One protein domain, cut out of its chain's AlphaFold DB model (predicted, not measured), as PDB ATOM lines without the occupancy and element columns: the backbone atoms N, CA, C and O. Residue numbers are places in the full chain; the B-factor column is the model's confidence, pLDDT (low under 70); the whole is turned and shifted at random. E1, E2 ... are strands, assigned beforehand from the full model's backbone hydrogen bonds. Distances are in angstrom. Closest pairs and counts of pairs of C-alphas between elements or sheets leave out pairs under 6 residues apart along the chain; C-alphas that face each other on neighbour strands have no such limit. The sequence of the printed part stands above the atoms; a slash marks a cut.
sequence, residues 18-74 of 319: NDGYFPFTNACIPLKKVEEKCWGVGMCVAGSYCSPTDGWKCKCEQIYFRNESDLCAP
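This is residues 18 to 74 of the 319 residues of an uncharacterized protein of Biomphalaria glabrata (UniProt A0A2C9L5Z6). A model with little regular structure: three small two-stranded hairpins strung along the longest axis, E3-E4 nearest the mean of the C-alphas, E5-E6 at one end, and E1-E2 at the other beyond the long loop 31 to 47. The printed part has 57 residues, of which only 22 are in named elements, six strands, E1 to E6 in chain order, with no named helix; the class is all strand. Each sheet is antiparallel; the whole is compact, radius of gyration of the C-alphas 10.8 A, spanning 32 by 24 by 16 A.

E3 is residues 48 to 51, E4 57 to 60 (10.0 A), E5 64 to 66, E6 72 to 74, ending at C-alpha 74 (115.690, 121.826, 152.452). E1, residues 21 to 24, begins at C-alpha 21 (96.132, 126.736, 157.404); E2 is 27 to 30.

In hairpin E3-E4, N 49 and O 59 are 2.8 A apart, within hydrogen-bond range; likewise N 65 and O 73 in E5-E6, 2.8 A, and N 22 and O 29 in E1-E2, 2.8 A. The closest C-alphas of E4 and E6, Cys 60 and Cys 72, are 5.6 A apart. E2 and E3 are apart.

The C-alphas of Asn 26 and Ile 63 are farthest apart, 32.8 A. The link E2 to E3 is long, 17 residues. The printed part has no cut; no printed residue is under 70 in pLDDT.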
ATOM      1  N   ASN A  18      92.865 126.813 152.997       86.12
ATOM      2  CA  ASN A  18      93.915 127.257 152.081       86.12
ATOM      3  C   ASN A  18      95.301 126.835 152.588       86.12
ATOM      4  O   ASN A  18      95.489 126.591 153.784       86.12
ATOM      5  N   ASP A  19      96.277 126.806 151.683       82.81
ATOM      6  CA  ASP A  19      97.669 126.523 152.028       82.81
ATOM      7  C   ASP A  19      98.160 127.457 153.145       82.81
ATOM      8  O   ASP A  19      97.877 128.658 153.155       82.81
ATOM      9  N   GLY A  20      98.866 126.888 154.124       82.25
ATOM     10  CA  GLY A  20      99.283 127.610 155.328       82.25
ATOM     11  C   GLY A  20      98.299 127.540 156.502       82.25
ATOM     12  O   GLY A  20      98.633 128.042 157.573       82.25
ATOM     13  N   TYR A  21      97.138 126.890 156.347       86.69
ATOM     14  CA  TYR A  21      96.132 126.736 157.404       86.69
ATOM     15  C   TYR A  21      95.668 125.281 157.565       86.69
ATOM     16  O   TYR A  21      95.595 124.532 156.593       86.69
ATOM     17  N   PHE A  22      95.286 124.892 158.784       87.00
ATOM     18  CA  PHE A  22      94.690 123.587 159.079       87.00
ATOM     19  C   PHE A  22      93.306 123.726 159.730       87.00
ATOM     20  O   PHE A  22      93.049 124.711 160.432       87.00
ATOM     21  N   PRO A  23      92.394 122.762 159.500       83.62
ATOM     22  CA  PRO A  23      91.070 122.790 160.099       83.62
ATOM     23  C   PRO A  23      91.159 122.451 161.587       83.62
ATOM     24  O   PRO A  23      91.662 121.395 161.974       83.62
ATOM     25  N   PHE A  24      90.634 123.333 162.428       84.62
ATOM     26  CA  PHE A  24      90.447 123.073 163.848       84.62
ATOM     27  C   PHE A  24      89.052 123.520 164.250       84.62
ATOM     28  O   PHE A  24      88.687 124.676 164.045       84.62
ATOM     29  N   THR A  25      88.279 122.574 164.790       84.00
ATOM     30  CA  THR A  25      86.844 122.720 165.074       84.00
ATOM     31  C   THR A  25      86.067 123.200 163.840       84.00
ATOM     32  O   THR A  25      85.786 122.382 162.972       84.00
ATOM     33  N   ASN A  26      85.780 124.499 163.726       83.31
ATOM     34  CA  ASN A  26      85.035 125.129 162.627       83.31
ATOM     35  C   ASN A  26      85.790 126.309 161.979       83.31
ATOM     36  O   ASN A  26      85.178 127.148 161.320       83.31
ATOM     37  N   ALA A  27      87.107 126.409 162.180       85.62
ATOM     38  CA  ALA A  27      87.931 127.478 161.624       85.62
ATOM     39  C   ALA A  27      89.201 126.935 160.956       85.62
ATOM     40  O   ALA A  27      89.709 125.869 161.306       85.62
ATOM     41  N   CYS A  28      89.734 127.707 160.012       88.31
ATOM     42  CA  CYS A  28      91.063 127.493 159.454       88.31
ATOM     43  C   CYS A  28      92.062 128.319 160.259       88.31
ATOM     44  O   CYS A  28      92.026 129.548 160.210       88.31
ATOM     45  N   ILE A  29      92.934 127.649 161.011       89.06
ATOM     46  CA  ILE A  29      93.963 128.304 161.827       89.06
ATOM     47  C   ILE A  29      95.352 128.126 161.201       89.06
ATOM     48  O   ILE A  29      95.571 127.116 160.530       89.06
ATOM     49  N   PRO A  30      96.278 129.093 161.364       89.25
ATOM     50  CA  PRO A  30      97.606 129.010 160.762       89.25
ATOM     51  C   PRO A  30      98.359 127.745 161.182       89.25
ATOM     52  O   PRO A  30      98.279 127.329 162.340       89.25
ATOM     53  N   LEU A  31      99.108 127.152 160.250       90.81
ATOM     54  CA  LEU A  31     100.024 126.053 160.548       90.81
ATOM     55  C   LEU A  31     101.073 126.488 161.576       90.81
ATOM     56  O   LEU A  31     101.589 127.606 161.540       90.81
ATOM     57  N   LYS A  32     101.395 125.568 162.481       91.62
ATOM     58  CA  LYS A  32     102.323 125.784 163.586       91.62
ATOM     59  C   LYS A  32     103.773 125.738 163.128       91.62
ATOM     60  O   LYS A  32     104.158 124.854 162.355       91.62
ATOM     61  N   LYS A  33     104.572 126.680 163.628       92.69
ATOM     62  CA  LYS A  33     106.009 126.785 163.343       92.69
ATOM     63  C   LYS A  33     106.807 125.695 164.061       92.69
ATOM     64  O   LYS A  33     106.309 125.027 164.968       92.69
ATOM     65  N   VAL A  34     108.065 125.517 163.662       91.69
ATOM     66  CA  VAL A  34     108.981 124.568 164.317       91.69
ATOM     67  C   VAL A  34     109.133 124.923 165.809       91.69
ATOM     68  O   VAL A  34     109.152 126.095 166.164       91.69
ATOM     69  N   GLU A  35     109.234 123.913 166.679       92.06
ATOM     70  CA  GLU A  35     109.224 123.990 168.158       92.06
ATOM     71  C   GLU A  35     107.881 124.318 168.833       92.06
ATOM     72  O   GLU A  35     107.769 124.174 170.058       92.06
ATOM     73  N   GLU A  36     106.840 124.690 168.086       93.25
ATOM     74  CA  GLU A  36     105.516 124.915 168.666       93.25
ATOM     75  C   GLU A  36     104.816 123.601 169.023       93.25
ATOM     76  O   GLU A  36     104.957 122.583 168.342       93.25
ATOM     77  N   LYS A  37     104.010 123.631 170.094       93.12
ATOM     78  CA  LYS A  37     103.237 122.466 170.537       93.12
ATOM     79  C   LYS A  37     102.166 122.096 169.518       93.12
ATOM     80  O   LYS A  37     101.317 122.922 169.198       93.12
ATOM     81  N   CYS A  38     102.137 120.849 169.095       92.81
ATOM     82  CA  CYS A  38     101.154 120.262 168.195       92.81
ATOM     83  C   CYS A  38     100.435 119.099 168.894       92.81
ATOM     84  O   CYS A  38     100.846 118.668 169.960       92.81
ATOM     85  N   TRP A  39      99.338 118.599 168.327       88.69
ATOM     86  CA  TRP A  39      98.567 117.487 168.914       88.69
ATOM     87  C   TRP A  39      98.117 116.454 167.877       88.69
ATOM     88  O   TRP A  39      97.337 115.559 168.185       88.69
ATOM     89  N   GLY A  40      98.600 116.566 166.639       84.00
ATOM     90  CA  GLY A  40      98.170 115.713 165.544       84.00
ATOM     91  C   GLY A  40      98.877 116.022 164.229       84.00
ATOM     92  O   GLY A  40      99.621 116.996 164.100       84.00
ATOM     93  N   VAL A  41      98.639 115.149 163.252       83.25
ATOM     94  CA  VAL A  41      99.183 115.242 161.893       83.25
ATOM     95  C   VAL A  41      98.570 116.443 161.162       83.25
ATOM     96  O   VAL A  41      97.400 116.762 161.359       83.25
ATOM     97  N   GLY A  42      99.358 117.119 160.322       83.50
ATOM     98  CA  GLY A  42      98.879 118.227 159.482       83.50
ATOM     99  C   GLY A  42      98.706 119.571 160.197       83.50
ATOM    100  O   GLY A  42      98.217 120.513 159.587       83.50
ATOM    101  N   MET A  43      99.108 119.680 161.470       90.62
ATOM    102  CA  MET A  43      99.068 120.943 162.224       90.62
ATOM    103  C   MET A  43     100.317 121.812 162.034       90.62
ATOM    104  O   MET A  43     100.307 122.971 162.439       90.62
ATOM    105  N   CYS A  44     101.399 121.255 161.492       92.06
ATOM    106  CA  CYS A  44     102.701 121.909 161.385       92.06
ATOM    107  C   CYS A  44     102.974 122.392 159.952       92.06
ATOM    108  O   CYS A  44     102.395 121.871 158.999       92.06
ATOM    109  N   VAL A  45     103.854 123.385 159.802       91.44
ATOM    110  CA  VAL A  45     104.273 123.927 158.494       91.44
ATOM    111  C   VAL A  45     104.815 122.846 157.544       91.44
ATOM    112  O   VAL A  45     105.241 121.774 157.973       91.44
ATOM    113  N   ALA A  46     104.813 123.115 156.236       89.31
ATOM    114  CA  ALA A  46     105.301 122.167 155.232       89.31
ATOM    115  C   ALA A  46     106.745 121.697 155.520       89.31
ATOM    116  O   ALA A  46     107.578 122.485 155.967       89.31
ATOM    117  N   GLY A  47     107.032 120.413 155.270       86.44
ATOM    118  CA  GLY A  47     108.335 119.800 155.572       86.44
ATOM    119  C   GLY A  47     108.571 119.526 157.062       86.44
ATOM    120  O   GLY A  47     109.713 119.323 157.477       86.44
ATOM    121  N   SER A  48     107.514 119.548 157.882       91.88
ATOM    122  CA  SER A  48     107.580 119.266 159.316       91.88
ATOM    123  C   SER A  48     106.476 118.317 159.778       91.88
ATOM    124  O   SER A  48     105.390 118.256 159.203       91.88
ATOM    125  N   TYR A  49     106.753 117.594 160.860       93.00
ATOM    126  CA  TYR A  49     105.837 116.652 161.487       93.00
ATOM    127  C   TYR A  49     105.682 116.953 162.979       93.00
ATOM    128  O   TYR A  49     106.546 117.556 163.616       93.00
ATOM    129  N   CYS A  50     104.562 116.516 163.552       93.62
ATOM    130  CA  CYS A  50     104.345 116.599 164.988       93.62
ATOM    131  C   CYS A  50     105.056 115.433 165.681       93.62
ATOM    132  O   CYS A  50     104.656 114.287 165.487       93.62
ATOM    133  N   SER A  51     106.099 115.711 166.466       93.25
ATOM    134  CA  SER A  51     106.916 114.690 167.128       93.25
ATOM    135  C   SER A  51     106.400 114.381 168.543       93.25
ATOM    136  O   SER A  51     106.526 115.234 169.429       93.25
ATOM    137  N   PRO A  52     105.854 113.175 168.811       89.81
ATOM    138  CA  PRO A  52     105.398 112.794 170.151       89.81
ATOM    139  C   PRO A  52     106.558 112.642 171.141       89.81
ATOM    140  O   PRO A  52     106.400 112.914 172.330       89.81
ATOM    141  N   THR A  53     107.733 112.241 170.649       91.19
ATOM    142  CA  THR A  53     108.945 112.018 171.450       91.19
ATOM    143  C   THR A  53     109.606 113.320 171.900       91.19
ATOM    144  O   THR A  53     110.271 113.333 172.928       91.19
ATOM    145  N   ASP A  54     109.368 114.429 171.195       88.38
ATOM    146  CA  ASP A  54     109.911 115.755 171.528       88.38
ATOM    147  C   ASP A  54     108.926 116.628 172.322       88.38
ATOM    148  O   ASP A  54     108.936 117.859 172.235       88.38
ATOM    149  N   GLY A  55     108.035 115.992 173.087       89.56
ATOM    150  CA  GLY A  55     107.028 116.696 173.878       89.56
ATOM    151  C   GLY A  55     105.924 117.309 173.020       89.56
ATOM    152  O   GLY A  55     105.445 118.399 173.339       89.56
ATOM    153  N   TRP A  56     105.532 116.606 171.950       93.56
ATOM    154  CA  TRP A  56     104.483 117.024 171.022       93.56
ATOM    155  C   TRP A  56     104.782 118.382 170.389       93.56
ATOM    156  O   TRP A  56     103.993 119.318 170.491       93.56
ATOM    157  N   LYS A  57     105.949 118.501 169.752       94.62
ATOM    158  CA  LYS A  57     106.386 119.715 169.053       94.62
ATOM    159  C   LYS A  57     106.551 119.483 167.560       94.62
ATOM    160  O   LYS A  57     106.917 118.387 167.140       94.62
ATOM    161  N   CYS A  58     106.330 120.525 166.765       93.62
ATOM    162  CA  CYS A  58     106.634 120.494 165.340       93.62
ATOM    163  C   CYS A  58     108.154 120.413 165.121       93.62
ATOM    164  O   CYS A  58     108.901 121.260 165.615       93.62
ATOM    165  N   LYS A  59     108.609 119.402 164.376       93.25
ATOM    166  CA  LYS A  59     110.012 119.168 164.005       93.25
ATOM    167  C   LYS A  59     110.125 119.029 162.494       93.25
ATOM    168  O   LYS A  59     109.246 118.447 161.869       93.25
ATOM    169  N   CYS A  60     111.199 119.552 161.910       92.25
ATOM    170  CA  CYS A  60     111.458 119.340 160.489       92.25
ATOM    171  C   CYS A  60     111.692 117.856 160.195       92.25
ATOM    172  O   CYS A  60     112.304 117.145 160.995       92.25
ATOM    173  N   GLU A  61     111.209 117.396 159.046       90.75
ATOM    174  CA  GLU A  61     111.527 116.065 158.534       90.75
ATOM    175  C   GLU A  61     113.032 115.945 158.241       90.75
ATOM    176  O   GLU A  61     113.738 116.945 158.118       90.75
ATOM    177  N   GLN A  62     113.537 114.715 158.099       84.12
ATOM    178  CA  GLN A  62     114.980 114.450 158.003       84.12
ATOM    179  C   GLN A  62     115.693 115.220 156.882       84.12
ATOM    180  O   GLN A  62     116.859 115.564 157.049       84.12
ATOM    181  N   ILE A  63     115.012 115.526 155.773       85.25
ATOM    182  CA  ILE A  63     115.585 116.248 154.625       85.25
ATOM    183  C   ILE A  63     115.493 117.778 154.747       85.25
ATOM    184  O   ILE A  63     115.929 118.482 153.839       85.25
ATOM    185  N   TYR A  64     114.950 118.301 155.851       90.88
ATOM    186  CA  TYR A  64     114.809 119.732 156.110       90.88
ATOM    187  C   TYR A  64     115.529 120.155 157.404       90.88
ATOM    188  O   TYR A  64     115.795 119.348 158.299       90.88
ATOM    189  N   PHE A  65     115.833 121.448 157.520       91.19
ATOM    190  CA  PHE A  65     116.368 122.094 158.718       91.19
ATOM    191  C   PHE A  65     115.571 123.362 159.058       91.19
ATOM    192  O   PHE A  65     114.920 123.952 158.195       91.19
ATOM    193  N   ARG A  66     115.617 123.790 160.326       90.75
ATOM    194  CA  ARG A  66     114.962 125.023 160.789       90.75
ATOM    195  C   ARG A  66     115.773 126.240 160.346       90.75
ATOM    196  O   ARG A  66     116.920 126.388 160.759       90.75
ATOM    197  N   ASN A  67     115.170 127.108 159.542       87.88
ATOM    198  CA  ASN A  67     115.767 128.386 159.159       87.88
ATOM    199  C   ASN A  67     115.484 129.494 160.195       87.88
ATOM    200  O   ASN A  67     114.774 129.281 161.178       87.88
ATOM    201  N   GLU A  68     116.010 130.696 159.949       86.19
ATOM    202  CA  GLU A  68     115.859 131.870 160.827       86.19
ATOM    203  C   GLU A  68     114.401 132.335 161.013       86.19
ATOM    204  O   GLU A  68     114.093 133.034 161.974       86.19
ATOM    205  N   SER A  69     113.489 131.920 160.127       87.50
ATOM    206  CA  SER A  69     112.058 132.261 160.167       87.50
ATOM    207  C   SER A  69     111.190 131.192 160.847       87.50
ATOM    208  O   SER A  69     109.959 131.285 160.798       87.50
ATOM    209  N   ASP A  70     111.808 130.178 161.464       88.81
ATOM    210  CA  ASP A  70     111.154 129.009 162.074       88.81
ATOM    211  C   ASP A  70     110.365 128.136 161.089       88.81
ATOM    212  O   ASP A  70     109.390 127.471 161.455       88.81
ATOM    213  N   LEU A  71     110.801 128.132 159.830       89.31
ATOM    214  CA  LEU A  71     110.277 127.287 158.765       89.31
ATOM    215  C   LEU A  71     111.285 126.189 158.417       89.31
ATOM    216  O   LEU A  71     112.488 126.325 158.650       89.31
ATOM    217  N   CYS A  72     110.790 125.101 157.831       90.94
ATOM    218  CA  CYS A  72     111.631 124.014 157.354       90.94
ATOM    219  C   CYS A  72     112.135 124.316 155.940       90.94
ATOM    220  O   CYS A  72     111.358 124.375 154.989       90.94
ATOM    221  N   ALA A  73     113.442 124.527 155.814       91.00
ATOM    222  CA  ALA A  73     114.139 124.692 154.544       91.00
ATOM    223  C   ALA A  73     114.855 123.383 154.162       91.00
ATOM    224  O   ALA A  73     115.290 122.665 155.064       91.00
ATOM    225  N   PRO A  74     114.972 123.030 152.869       91.50
ATOM    226  CA  PRO A  74     115.690 121.826 152.452       91.50
ATOM    227  C   PRO A  74     117.138 121.842 152.942       91.50
ATOM    228  O   PRO A  74     117.799 122.876 152.860       91.50
TER     229      PRO A  74